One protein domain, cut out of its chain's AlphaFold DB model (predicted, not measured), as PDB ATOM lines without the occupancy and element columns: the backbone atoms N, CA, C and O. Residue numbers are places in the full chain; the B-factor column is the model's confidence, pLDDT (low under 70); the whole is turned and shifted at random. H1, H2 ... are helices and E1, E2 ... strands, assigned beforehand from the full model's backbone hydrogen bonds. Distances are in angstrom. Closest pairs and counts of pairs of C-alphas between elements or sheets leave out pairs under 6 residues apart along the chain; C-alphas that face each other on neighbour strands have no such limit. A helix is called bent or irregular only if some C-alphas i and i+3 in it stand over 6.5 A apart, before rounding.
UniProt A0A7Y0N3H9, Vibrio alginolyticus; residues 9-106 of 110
ATOM      1  N   LYS A   9     176.053 207.505 221.168       94.50
ATOM      2  CA  LYS A   9     177.468 207.740 221.452       94.50
ATOM      3  C   LYS A   9     178.034 208.810 220.542       94.50
ATOM      4  O   LYS A   9     177.719 208.844 219.358       94.50
ATOM      5  N   VAL A  10     178.945 209.610 221.085       94.62
ATOM      6  CA  VAL A  10     179.736 210.579 220.327       94.62
ATOM      7  C   VAL A  10     181.214 210.312 220.577       94.62
ATOM      8  O   VAL A  10     181.656 210.206 221.721       94.62
ATOM      9  N   LYS A  11     181.995 210.210 219.504       94.62
ATOM     10  CA  LYS A  11     183.457 210.185 219.539       94.62
ATOM     11  C   LYS A  11     183.971 211.349 218.700       94.62
ATOM     12  O   LYS A  11     183.890 211.323 217.476       94.62
ATOM     13  N   ASN A  12     184.513 212.360 219.369       94.12
ATOM     14  CA  ASN A  12     185.124 213.509 218.712       94.12
ATOM     15  C   ASN A  12     186.638 213.286 218.573       94.12
ATOM     16  O   ASN A  12     187.406 213.582 219.496       94.12
ATOM     17  N   ARG A  13     187.061 212.761 217.418       93.75
ATOM     18  CA  ARG A  13     188.477 212.545 217.103       93.75
ATOM     19  C   ARG A  13     189.156 213.790 216.536       93.75
ATOM     20  O   ARG A  13     190.379 213.842 216.523       93.75
ATOM     21  N   PHE A  14     188.413 214.836 216.166       90.81
ATOM     22  CA  PHE A  14     189.019 216.150 215.917       90.81
ATOM     23  C   PHE A  14     189.690 216.702 217.179       90.81
ATOM     24  O   PHE A  14     190.817 217.180 217.101       90.81
ATOM     25  N   LYS A  15     189.046 216.570 218.349       87.75
ATOM     26  CA  LYS A  15     189.614 216.988 219.643       87.75
ATOM     27  C   LYS A  15     190.637 215.991 220.197       87.75
ATOM     28  O   LYS A  15     191.625 216.402 220.796       87.75
ATOM     29  N   LYS A  16     190.388 214.688 220.035       88.88
ATOM     30  CA  LYS A  16     191.254 213.603 220.533       88.88
ATOM     31  C   LYS A  16     191.589 212.633 219.389       88.88
ATOM     32  O   LYS A  16     190.884 211.630 219.246       88.88
ATOM     33  N   PRO A  17     192.596 212.941 218.551       87.75
ATOM     34  CA  PRO A  17     192.914 212.139 217.371       87.75
ATOM     35  C   PRO A  17     193.364 210.726 217.742       87.75
ATOM     36  O   PRO A  17     193.865 210.480 218.842       87.75
ATOM     37  N   GLY A  18     193.187 209.792 216.806       83.00
ATOM     38  CA  GLY A  18     193.728 208.442 216.948       83.00
ATOM     39  C   GLY A  18     195.265 208.416 216.877       83.00
ATOM     40  O   GLY A  18     195.880 209.412 216.498       83.00
ATOM     41  N   PRO A  19     195.909 207.270 217.170       80.56
ATOM     42  CA  PRO A  19     197.370 207.135 217.117       80.56
ATOM     43  C   PRO A  19     197.987 207.463 215.747       80.56
ATOM     44  O   PRO A  19     199.097 207.984 215.683       80.56
ATOM     45  N   SER A  20     197.256 207.198 214.658       80.31
ATOM     46  CA  SER A  20     197.651 207.556 213.290       80.31
ATOM     47  C   SER A  20     197.479 209.042 212.969       80.31
ATOM     48  O   SER A  20     197.830 209.461 211.882       80.31
ATOM     49  N   GLY A  21     196.907 209.853 213.862       84.81
ATOM     50  CA  GLY A  21     196.542 211.240 213.566       84.81
ATOM     51  C   GLY A  21     195.207 211.399 212.830       84.81
ATOM     52  O   GLY A  21     194.792 212.533 212.611       84.81
ATOM     53  N   TYR A  22     194.510 210.302 212.507       91.44
ATOM     54  CA  TYR A  22     193.177 210.322 211.896       91.44
ATOM     55  C   TYR A  22     192.141 211.060 212.765       91.44
ATOM     56  O   TYR A  22     192.099 210.895 213.995       91.44
ATOM     57  N   ARG A  23     191.279 211.852 212.107       93.69
ATOM     58  CA  ARG A  23     190.275 212.731 212.726       93.69
ATOM     59  C   ARG A  23     188.915 212.595 212.041       93.69
ATOM     60  O   ARG A  23     188.807 212.647 210.823       93.69
ATOM     61  N   ASP A  24     187.871 212.470 212.843       94.94
ATOM     62  CA  ASP A  24     186.471 212.506 212.436       94.94
ATOM     63  C   ASP A  24     185.589 212.868 213.642       94.94
ATOM     64  O   ASP A  24     186.044 212.921 214.795       94.94
ATOM     65  N   LEU A  25     184.311 213.119 213.381       95.38
ATOM     66  CA  LEU A  25     183.270 213.095 214.397       95.38
ATOM     67  C   LEU A  25     182.370 211.901 214.096       95.38
ATOM     68  O   LEU A  25     181.677 211.864 213.083       95.38
ATOM     69  N   ASN A  26     182.420 210.907 214.972       95.81
ATOM     70  CA  ASN A  26     181.682 209.664 214.830       95.81
ATOM     71  C   ASN A  26     180.525 209.653 215.829       95.81
ATOM     72  O   ASN A  26     180.740 209.747 217.042       95.81
ATOM     73  N   VAL A  27     179.308 209.572 215.306       95.50
ATOM     74  CA  VAL A  27     178.069 209.601 216.077       95.50
ATOM     75  C   VAL A  27     177.320 208.303 215.826       95.50
ATOM     76  O   VAL A  27     177.016 207.961 214.687       95.50
ATOM     77  N   LEU A  28     177.011 207.577 216.896       96.12
ATOM     78  CA  LEU A  28     176.083 206.455 216.834       96.12
ATOM     79  C   LEU A  28     174.690 206.973 217.154       96.12
ATOM     80  O   LEU A  28     174.488 207.574 218.213       96.12
ATOM     81  N   VAL A  29     173.742 206.723 216.260       94.06
ATOM     82  CA  VAL A  29     172.349 207.143 216.405       94.06
ATOM     83  C   VAL A  29     171.431 205.929 216.402       94.06
ATOM     84  O   VAL A  29     171.659 204.972 215.662       94.06
ATOM     85  N   ARG A  30     170.392 205.949 217.233       94.38
ATOM     86  CA  ARG A  30     169.353 204.919 217.253       94.38
ATOM     87  C   ARG A  30     168.186 205.367 216.392       94.38
ATOM     88  O   ARG A  30     167.511 206.337 216.725       94.38
ATOM     89  N   LEU A  31     167.932 204.625 215.319       91.75
ATOM     90  CA  LEU A  31     166.842 204.915 214.403       91.75
ATOM     91  C   LEU A  31     165.483 204.677 215.081       91.75
ATOM     92  O   LEU A  31     165.286 203.633 215.719       91.75
ATOM     93  N   PRO A  32     164.525 205.609 214.926       87.75
ATOM     94  CA  PRO A  32     163.191 205.432 215.470       87.75
ATOM     95  C   PRO A  32     162.503 204.236 214.800       87.75
ATOM     96  O   PRO A  32     162.752 203.925 213.633       87.75
ATOM     97  N   LYS A  33     161.595 203.582 215.533       87.44
ATOM     98  CA  LYS A  33     160.775 202.428 215.105       87.44
ATOM     99  C   LYS A  33     161.517 201.101 214.915       87.44
ATOM    100  O   LYS A  33     160.913 200.064 215.148       87.44
ATOM    101  N   THR A  34     162.789 201.106 214.523       90.88
ATOM    102  CA  THR A  34     163.556 199.865 214.298       90.88
ATOM    103  C   THR A  34     164.533 199.541 215.423       90.88
ATOM    104  O   THR A  34     164.993 198.409 215.512       90.88
ATOM    105  N   ASN A  35     164.871 200.521 216.270       88.19
ATOM    106  CA  ASN A  35     165.917 200.422 217.297       88.19
ATOM    107  C   ASN A  35     167.314 200.068 216.752       88.19
ATOM    108  O   ASN A  35     168.229 199.813 217.537       88.19
ATOM    109  N   LEU A  36     167.505 200.100 215.430       93.88
ATOM    110  CA  LEU A  36     168.800 199.870 214.805       93.88
ATOM    111  C   LEU A  36     169.764 201.001 215.155       93.88
ATOM    112  O   LEU A  36     169.377 202.170 215.217       93.88
ATOM    113  N   ILE A  37     171.031 200.647 215.349       94.56
ATOM    114  CA  ILE A  37     172.109 201.605 215.582       94.56
ATOM    115  C   ILE A  37     172.792 201.879 214.247       94.56
ATOM    116  O   ILE A  37     173.367 200.973 213.648       94.56
ATOM    117  N   ALA A  38     172.719 203.124 213.791       94.50
ATOM    118  CA  ALA A  38     173.426 203.601 212.615       94.50
ATOM    119  C   ALA A  38     174.659 204.406 213.035       94.50
ATOM    120  O   ALA A  38     174.629 205.155 214.015       94.50
ATOM    121  N   GLU A  39     175.743 204.260 212.279       96.00
ATOM    122  CA  GLU A  39     176.957 205.047 212.451       96.00
ATOM    123  C   GLU A  39     176.987 206.187 211.431       96.00
ATOM    124  O   GLU A  39     176.916 205.959 210.226       96.00
ATOM    125  N   VAL A  40     177.111 207.416 211.926       94.00
ATOM    126  CA  VAL A  40     177.283 208.625 211.120       94.00
ATOM    127  C   VAL A  40     178.690 209.150 211.361       94.00
ATOM    128  O   VAL A  40     179.056 209.487 212.488       94.00
ATOM    129  N   GLN A  41     179.491 209.212 210.301       95.00
ATOM    130  CA  GLN A  41     180.829 209.791 210.341       95.00
ATOM    131  C   GLN A  41     180.830 211.130 209.609       95.00
ATOM    132  O   GLN A  41     180.387 211.218 208.468       95.00
ATOM    133  N   LEU A  42     181.345 212.160 210.270       94.50
ATOM    134  CA  LEU A  42     181.546 213.485 209.700       94.50
ATOM    135  C   LEU A  42     183.049 213.719 209.539       94.50
ATOM    136  O   LEU A  42     183.811 213.619 210.508       94.50
ATOM    137  N   HIS A  43     183.459 214.057 208.320       93.62
ATOM    138  CA  HIS A  43     184.851 214.311 207.958       93.62
ATOM    139  C   HIS A  43     185.017 215.704 207.370       93.62
ATOM    140  O   HIS A  43     184.124 216.222 206.704       93.62
ATOM    141  N   LEU A  44     186.208 216.271 207.552       94.06
ATOM    142  CA  LEU A  44     186.677 217.349 206.690       94.06
ATOM    143  C   LEU A  44     187.165 216.743 205.379       94.06
ATOM    144  O   LEU A  44     187.794 215.682 205.396       94.06
ATOM    145  N   LYS A  45     186.916 217.430 204.259       93.38
ATOM    146  CA  LYS A  45     187.250 216.922 202.923       93.38
ATOM    147  C   LYS A  45     188.706 216.456 202.819       93.38
ATOM    148  O   LYS A  45     188.930 215.316 202.438       93.38
ATOM    149  N   ALA A  46     189.671 217.270 203.250       93.12
ATOM    150  CA  ALA A  46     191.089 216.908 203.174       93.12
ATOM    151  C   ALA A  46     191.430 215.636 203.977       93.12
ATOM    152  O   ALA A  46     192.250 214.830 203.553       93.12
ATOM    153  N   ILE A  47     190.766 215.417 205.117       93.31
ATOM    154  CA  ILE A  47     190.965 214.210 205.930       93.31
ATOM    155  C   ILE A  47     190.326 212.985 205.261       93.31
ATOM    156  O   ILE A  47     190.909 211.901 205.282       93.31
ATOM    157  N   ALA A  48     189.148 213.149 204.651       93.44
ATOM    158  CA  ALA A  48     188.494 212.090 203.888       93.44
ATOM    159  C   ALA A  48     189.308 211.694 202.646       93.44
ATOM    160  O   ALA A  48     189.438 210.506 202.361       93.44
ATOM    161  N   ASP A  49     189.894 212.669 201.949       94.56
ATOM    162  CA  ASP A  49     190.724 212.436 200.765       94.56
ATOM    163  C   ASP A  49     191.990 211.630 201.126       94.56
ATOM    164  O   ASP A  49     192.348 210.697 200.412       94.56
ATOM    165  N   VAL A  50     192.621 211.898 202.280       93.81
ATOM    166  CA  VAL A  50     193.741 211.075 202.783       93.81
ATOM    167  C   VAL A  50     193.291 209.652 203.125       93.81
ATOM    168  O   VAL A  50     193.930 208.694 202.688       93.81
ATOM    169  N   LYS A  51     192.186 209.514 203.872       91.12
ATOM    170  CA  LYS A  51     191.627 208.219 204.303       91.12
ATOM    171  C   LYS A  51     191.277 207.313 203.125       91.12
ATOM    172  O   LYS A  51     191.485 206.108 203.197       91.12
ATOM    173  N   ASN A  52     190.695 207.885 202.074       90.12
ATOM    174  CA  ASN A  52     190.235 207.141 200.902       90.12
ATOM    175  C   ASN A  52     191.305 207.037 199.801       90.12
ATOM    176  O   ASN A  52     191.051 206.406 198.780       90.12
ATOM    177  N   GLY A  53     192.467 207.668 199.992       92.50
ATOM    178  CA  GLY A  53     193.582 207.657 199.051       92.50
ATOM    179  C   GLY A  53     194.848 207.080 199.691       92.50
ATOM    180  O   GLY A  53     194.859 205.907 200.059       92.50
ATOM    181  N   PRO A  54     195.921 207.873 199.856       88.88
ATOM    182  CA  PRO A  54     197.253 207.357 200.177       88.88
ATOM    183  C   PRO A  54     197.355 206.636 201.530       88.88
ATOM    184  O   PRO A  54     198.207 205.765 201.692       88.88
ATOM    185  N   GLU A  55     196.511 206.959 202.517       90.88
ATOM    186  CA  GLU A  55     196.528 206.222 203.785       90.88
ATOM    187  C   GLU A  55     195.829 204.863 203.693       90.88
ATOM    188  O   GLU A  55     196.219 203.938 204.410       90.88
ATOM    189  N   HIS A  56     194.872 204.703 202.772       91.50
ATOM    190  CA  HIS A  56     194.196 203.427 202.547       91.50
ATOM    191  C   HIS A  56     195.188 202.331 202.146       91.50
ATOM    192  O   HIS A  56     195.143 201.224 202.687       91.50
ATOM    193  N   ASP A  57     196.126 202.660 201.258       93.31
ATOM    194  CA  ASP A  57     197.135 201.718 200.773       93.31
ATOM    195  C   ASP A  57     198.075 201.271 201.899       93.31
ATOM    196  O   ASP A  57     198.351 200.078 202.056       93.31
ATOM    197  N   LEU A  58     198.523 202.215 202.734       93.44
ATOM    198  CA  LEU A  58     199.353 201.927 203.908       93.44
ATOM    199  C   LEU A  58     198.600 201.049 204.912       93.44
ATOM    200  O   LEU A  58     199.150 200.076 205.433       93.44
ATOM    201  N   TYR A  59     197.330 201.365 205.168       92.25
ATOM    202  CA  TYR A  59     196.482 200.594 206.067       92.25
ATOM    203  C   TYR A  59     196.277 199.158 205.565       92.25
ATOM    204  O   TYR A  59     196.422 198.209 206.339       92.25
ATOM    205  N   ALA A  60     196.002 198.977 204.270       95.62
ATOM    206  CA  ALA A  60     195.834 197.662 203.659       95.62
ATOM    207  C   ALA A  60     197.116 196.817 203.753       95.62
ATOM    208  O   ALA A  60     197.051 195.626 204.071       95.62
ATOM    209  N   GLN A  61     198.285 197.429 203.542       95.69
ATOM    210  CA  GLN A  61     199.579 196.755 203.679       95.69
ATOM    211  C   GLN A  61     199.869 196.337 205.125       95.69
ATOM    212  O   GLN A  61     200.231 195.183 205.360       95.69
ATOM    213  N   ILE A  62     199.654 197.228 206.101       95.12
ATOM    214  CA  ILE A  62     199.786 196.896 207.531       95.12
ATOM    215  C   ILE A  62     198.862 195.729 207.885       95.12
ATOM    216  O   ILE A  62     199.306 194.739 208.468       95.12
ATOM    217  N   GLN A  63     197.594 195.811 207.480       96.06
ATOM    218  CA  GLN A  63     196.602 194.783 207.765       96.06
ATOM    219  C   GLN A  63     196.978 193.436 207.135       96.06
ATOM    220  O   GLN A  63     196.752 192.394 207.749       96.06
ATOM    221  N   LYS A  64     197.559 193.435 205.930       97.50
ATOM    222  CA  LYS A  64     198.049 192.217 205.279       97.50
ATOM    223  C   LYS A  64     199.149 191.548 206.108       97.50
ATOM    224  O   LYS A  64     199.044 190.351 206.358       97.50
ATOM    225  N   LEU A  65     200.148 192.307 206.567       96.62
ATOM    226  CA  LEU A  65     201.243 191.783 207.395       96.62
ATOM    227  C   LEU A  65     200.733 191.231 208.734       96.62
ATOM    228  O   LEU A  65     201.062 190.109 209.114       96.62
ATOM    229  N   GLU A  66     199.880 191.989 209.428       96.38
ATOM    230  CA  GLU A  66     199.306 191.574 210.715       96.38
ATOM    231  C   GLU A  66     198.438 190.314 210.574       96.38
ATOM    232  O   GLU A  66     198.532 189.392 211.388       96.38
ATOM    233  N   ARG A  67     197.620 190.236 209.515       97.12
ATOM    234  CA  ARG A  67     196.813 189.043 209.223       97.12
ATOM    235  C   ARG A  67     197.675 187.843 208.873       97.12
ATOM    236  O   ARG A  67     197.374 186.757 209.351       97.12
ATOM    237  N   GLN A  68     198.721 188.027 208.073       97.19
ATOM    238  CA  GLN A  68     199.618 186.941 207.698       97.19
ATOM    239  C   GLN A  68     200.312 186.348 208.932       97.19
ATOM    240  O   GLN A  68     200.230 185.141 209.141       97.19
ATOM    241  N   ALA A  69     200.898 187.181 209.798       96.94
ATOM    242  CA  ALA A  69     201.512 186.715 211.042       96.94
ATOM    243  C   ALA A  69     200.504 185.974 211.945       96.94
ATOM    244  O   ALA A  69     200.806 184.905 212.474       96.94
ATOM    245  N   SER A  70     199.277 186.499 212.053       96.81
ATOM    246  CA  SER A  70     198.185 185.865 212.803       96.81
ATOM    247  C   SER A  70     197.775 184.502 212.222       96.81
ATOM    248  O   SER A  70     197.647 183.527 212.963       96.81
ATOM    249  N   MET A  71     197.629 184.398 210.896       97.31
ATOM    250  CA  MET A  71     197.322 183.138 210.202       97.31
ATOM    251  C   MET A  71     198.428 182.096 210.381       97.31
ATOM    252  O   MET A  71     198.143 180.919 210.594       97.31
ATOM    253  N   GLU A  72     199.682 182.537 210.340       97.31
ATOM    254  CA  GLU A  72     200.871 181.715 210.581       97.31
ATOM    255  C   GLU A  72     201.095 181.421 212.079       97.31
ATOM    256  O   GLU A  72     202.038 180.715 212.433       97.31
ATOM    257  N   LYS A  73     200.226 181.930 212.969       97.12
ATOM    258  CA  LYS A  73     200.299 181.786 214.436       97.12
ATOM    259  C   LYS A  73     201.655 182.185 215.018       97.12
ATOM    260  O   LYS A  73     202.125 181.594 215.992       97.12
ATOM    261  N   ARG A  74     202.278 183.206 214.438       96.88
ATOM    262  CA  ARG A  74     203.550 183.760 214.900       96.88
ATOM    263  C   ARG A  74     203.414 185.237 215.225       96.88
ATOM    264  O   ARG A  74     202.482 185.916 214.802       96.88
ATOM    265  N   ASN A  75     204.407 185.747 215.937       96.56
ATOM    266  CA  ASN A  75     204.570 187.183 216.082       96.56
ATOM    267  C   ASN A  75     205.119 187.796 214.785       96.56
ATOM    268  O   ASN A  75     205.704 187.112 213.936       96.56
ATOM    269  N   LEU A  76     204.942 189.109 214.654       96.69
ATOM    270  CA  LEU A  76     205.611 189.891 213.622       96.69
ATOM    271  C   LEU A  76     207.129 189.798 213.819       96.69
ATOM    272  O   LEU A  76     207.629 189.950 214.934       96.69
ATOM    273  N   SER A  77     207.851 189.563 212.730       96.94
ATOM    274  CA  SER A  77     209.309 189.648 212.697       96.94
ATOM    275  C   SER A  77     209.774 191.091 212.899       96.94
ATOM    276  O   SER A  77     209.021 192.046 212.694       96.94
ATOM    277  N   GLU A  78     211.046 191.274 213.244       97.12
ATOM    278  CA  GLU A  78     211.635 192.608 213.416       97.12
ATOM    279  C   GLU A  78     211.524 193.472 212.151       97.12
ATOM    280  O   GLU A  78     211.215 194.661 212.236       97.12
ATOM    281  N   ILE A  79     211.682 192.861 210.973       96.81
ATOM    282  CA  ILE A  79     211.568 193.538 209.675       96.81
ATOM    283  C   ILE A  79     210.126 193.996 209.422       96.81
ATOM    284  O   ILE A  79     209.895 195.130 208.989       96.81
ATOM    285  N   GLU A  80     209.138 193.150 209.723       97.12
ATOM    286  CA  GLU A  80     207.722 193.505 209.581       97.12
ATOM    287  C   GLU A  80     207.325 194.589 210.587       97.12
ATOM    288  O   GLU A  80     206.645 195.547 210.220       97.12
ATOM    289  N   MET A  81     207.799 194.501 211.834       97.06
ATOM    290  CA  MET A  81     207.580 195.540 212.842       97.06
ATOM    291  C   MET A  81     208.172 196.884 212.408       97.06
ATOM    292  O   MET A  81     207.502 197.916 212.524       97.06
ATOM    293  N   ALA A  82     209.398 196.891 211.877       97.12
ATOM    294  CA  ALA A  82     210.036 198.095 211.354       97.12
ATOM    295  C   ALA A  82     209.255 198.678 210.163       97.12
ATOM    296  O   ALA A  82     208.991 199.883 210.124       97.12
ATOM    297  N   SER A  83     208.806 197.818 209.243       96.31
ATOM    298  CA  SER A  83     207.979 198.199 208.091       96.31
ATOM    299  C   SER A  83     206.650 198.821 208.523       96.31
ATOM    300  O   SER A  83     206.299 199.913 208.080       96.31
ATOM    301  N   ILE A  84     205.940 198.184 209.460       95.81
ATOM    302  CA  ILE A  84     204.682 198.692 210.021       95.81
ATOM    303  C   ILE A  84     204.903 200.031 210.725       95.81
ATOM    304  O   ILE A  84     204.114 200.960 210.545       95.81
ATOM    305  N   LYS A  85     205.980 200.170 211.506       95.50
ATOM    306  CA  LYS A  85     206.319 201.435 212.173       95.50
ATOM    307  C   LYS A  85     206.550 202.556 211.158       95.50
ATOM    308  O   LYS A  85     206.036 203.657 211.356       95.50
ATOM    309  N   ASN A  86     207.270 202.277 210.072       95.81
ATOM    310  CA  ASN A  86     207.500 203.240 208.999       95.81
ATOM    311  C   ASN A  86     206.182 203.651 208.319       95.81
ATOM    312  O   ASN A  86     205.889 204.842 208.226       95.81
ATOM    313  N   MET A  87     205.339 202.687 207.934       95.25
ATOM    314  CA  MET A  87     204.033 202.964 207.320       95.25
ATOM    315  C   MET A  87     203.115 203.776 208.244       95.25
ATOM    316  O   MET A  87     202.491 204.742 207.810       95.25
ATOM    317  N   ARG A  88     203.084 203.461 209.546       93.44
ATOM    318  CA  ARG A  88     202.330 204.244 210.543       93.44
ATOM    319  C   ARG A  88     202.849 205.679 210.667       93.44
ATOM    320  O   ARG A  88     202.049 206.597 210.837       93.44
ATOM    321  N   SER A  89     204.162 205.883 210.568       94.12
ATOM    322  CA  SER A  89     204.769 207.221 210.555       94.12
ATOM    323  C   SER A  89     204.356 208.017 209.310       94.12
ATOM    324  O   SER A  89     203.956 209.175 209.420       94.12
ATOM    325  N   GLN A  90     204.361 207.380 208.135       94.75
ATOM    326  CA  GLN A  90     203.910 207.996 206.884       94.75
ATOM    327  C   GLN A  90     202.429 208.387 206.942       94.75
ATOM    328  O   GLN A  90     202.095 209.536 206.662       94.75
ATOM    329  N   ALA A  91     201.559 207.481 207.401       93.25
ATOM    330  CA  ALA A  91     200.139 207.764 207.610       93.25
ATOM    331  C   ALA A  91     199.931 208.970 208.541       93.25
ATOM    332  O   ALA A  91     199.147 209.872 208.244       93.25
ATOM    333  N   LYS A  92     200.701 209.039 209.636       93.62
ATOM    334  CA  LYS A  92     200.669 210.175 210.562       93.62
ATOM    335  C   LYS A  92     201.067 211.489 209.900       93.62
ATOM    336  O   LYS A  92     200.417 212.504 210.146       93.62
ATOM    337  N   ASN A  93     202.091 211.478 209.054       94.94
ATOM    338  CA  ASN A  93     202.515 212.670 208.325       94.94
ATOM    339  C   ASN A  93     201.452 213.134 207.322       94.94
ATOM    340  O   ASN A  93     201.165 214.328 207.279       94.94
ATOM    341  N   LEU A  94     200.817 212.211 206.591       95.12
ATOM    342  CA  LEU A  94     199.722 212.530 205.666       95.12
ATOM    343  C   LEU A  94     198.558 213.214 206.392       95.12
ATOM    344  O   LEU A  94     198.103 214.284 205.986       95.12
ATOM    345  N   TYR A  95     198.115 212.644 207.516       94.81
ATOM    346  CA  TYR A  95     197.044 213.246 208.310       94.81
ATOM    347  C   TYR A  95     197.450 214.577 208.940       94.81
ATOM    348  O   TYR A  95     196.626 215.489 209.012       94.81
ATOM    349  N   GLN A  96     198.705 214.721 209.377       92.50
ATOM    350  CA  GLN A  96     199.192 215.993 209.900       92.50
ATOM    351  C   GLN A  96     199.159 217.073 208.815       92.50
ATOM    352  O   GLN A  96     198.630 218.149 209.071       92.50
ATOM    353  N   GLN A  97     199.664 216.789 207.612       93.31
ATOM    354  CA  GLN A  97     199.658 217.728 206.486       93.31
ATOM    355  C   GLN A  97     198.237 218.147 206.102       93.31
ATOM    356  O   GLN A  97     197.976 219.337 205.957       93.31
ATOM    357  N   ALA A  98     197.301 217.197 206.026       93.06
ATOM    358  CA  ALA A  98     195.898 217.500 205.753       93.06
ATOM    359  C   ALA A  98     195.223 218.300 206.880       93.06
ATOM    360  O   ALA A  98     194.248 219.007 206.634       93.06
ATOM    361  N   TRP A  99     195.720 218.199 208.116       92.31
ATOM    362  CA  TRP A  99     195.187 218.924 209.267       92.31
ATOM    363  C   TRP A  99     195.741 220.349 209.412       92.31
ATOM    364  O   TRP A  99     195.011 221.224 209.872       92.31
ATOM    365  N   GLN A 100     196.999 220.593 209.022       90.94
ATOM    366  CA  GLN A 100     197.685 221.881 209.228       90.94
ATOM    367  C   GLN A 100     196.885 223.115 208.772       90.94
ATOM    368  O   GLN A 100     196.794 224.052 209.566       90.94
ATOM    369  N   PRO A 101     196.251 223.138 207.579       89.62
ATOM    370  CA  PRO A 101     195.521 224.318 207.122       89.62
ATOM    371  C   PRO A 101     194.422 224.754 208.095       89.62
ATOM    372  O   PRO A 101     194.252 225.937 208.349       89.62
ATOM    373  N   TYR A 102     193.729 223.801 208.726       87.50
ATOM    374  CA  TYR A 102     192.660 224.099 209.682       87.50
ATOM    375  C   TYR A 102     193.169 224.697 211.001       87.50
ATOM    376  O   TYR A 102     192.378 225.256 211.754       87.50
ATOM    377  N   LEU A 103     194.467 224.586 211.302       83.88
ATOM    378  CA  LEU A 103     195.091 225.268 212.437       83.88
ATOM    379  C   LEU A 103     195.522 226.689 212.065       83.88
ATOM    380  O   LEU A 103     195.378 227.602 212.875       83.88
ATOM    381  N   THR A 104     196.038 226.878 210.848       73.62
ATOM    382  CA  THR A 104     196.583 228.162 210.392       73.62
ATOM    383  C   THR A 104     195.506 229.139 209.938       73.62
ATOM    384  O   THR A 104     195.671 230.336 210.133       73.62
ATOM    385  N   THR A 105     194.363 228.664 209.428       60.28
ATOM    386  CA  THR A 105     193.230 229.538 209.065       60.28
ATOM    387  C   THR A 105     192.682 230.324 210.265       60.28
ATOM    388  O   THR A 105     192.100 231.387 210.089       60.28
ATOM    389  N   HIS A 106     192.899 229.854 211.498       54.03
ATOM    390  CA  HIS A 106     192.525 230.592 212.707       54.03
ATOM    391  C   HIS A 106     193.549 231.656 213.143       54.03
ATOM    392  O   HIS A 106     193.235 232.435 214.036       54.03
TER     393      HIS A 106
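AT A GLANCE: This is residues 9 to 106 of the 110 residues of a protein of Vibrio alginolyticus (UniProt A0A7Y0N3H9). A narrow three-stranded antiparallel sheet reaches out at one side of a helical part, in which the long helix H3 runs back alongside H1 and H2, two helices that follow each other on one side of it. H2 and H3 form a helical hairpin with its two helices spread as a narrow V, the sheet's strands stay clear of H2 and H3, residues 20 to 22 of the long loop between E1 and E2 come up to H3, and the turn at residues 31 to 36 sticks out. The printed part has 98 residues, with three named strands and three named helices in the order E1, E2, E3, H1, H2, H3; the class is mixed, helices and strands. The sheet runs E1, E2, E3, a meander, each strand the antiparallel neighbour of the one before. The whole is loose, with a radius of gyration of the C-alphas of 16.7 A, and flat, spanning 47 by 42 by 21 A.

HOW THE PARTS SIT: In the sheet, the inner strand E2, residues 25 to 30, forms a hairpin with the edge strand E1, residues 9 to 12, at 172 degrees; N 11 and O 26 are 2.8 A apart, within hydrogen-bond range. E2 also forms a hairpin with the other edge strand E3, residues 37 to 42, at 157 degrees, where N 27 and O 40 are 2.8 A apart. H1, residues 45 to 52, is not on the sheet. H3, residues 78 to 104, touches H1 with residues 94 to 99 alone; the closest C-alphas, those of Ala 46 and Ala 98, are 5.5 A apart, at a shallow tilt of 16 degrees, opposite ways. H2, residues 54 to 71, touches H3 at a shallow tilt of 28 degrees, opposite ways, with the C-alphas of Glu 55 and Ala 91 closest at 5.5 A. H1 and H2 are close but not clearly touching, with the C-alphas of Val 50 and His 56 closest at 7.7 A. Every O i to N i+4 pair is within hydrogen-bond range in H1, against 13 of 14 in H2 and 20 of 23 in H3.

IN THESE COORDINATES: E1 begins at C-alpha 9, (177.468, 207.740, 221.452), and is 10.0 A long; E2 measures 16.4 A and E3 16.3 A from first to last C-alpha. H1 is 10.4 A long and H2 26.2 A. H3, 38.7 A, begins at C-alpha 78, (211.635, 192.608, 213.416), and ends at C-alpha 104, (196.583, 228.162, 210.392). It has a kink of 34 degrees near residue 98 and is irregular, but only just: C-alphas 98 and 101 are 7.0 A apart.

THE WHOLE: The two C-alphas farthest apart, those of Lys 33 and Ile 79, are 51.9 A apart. The printed part has no cut. The link from E1 to E2, 12 residues, is long. Mean pLDDT of the printed part is 92.4, and residues 105 to 106 are under 70.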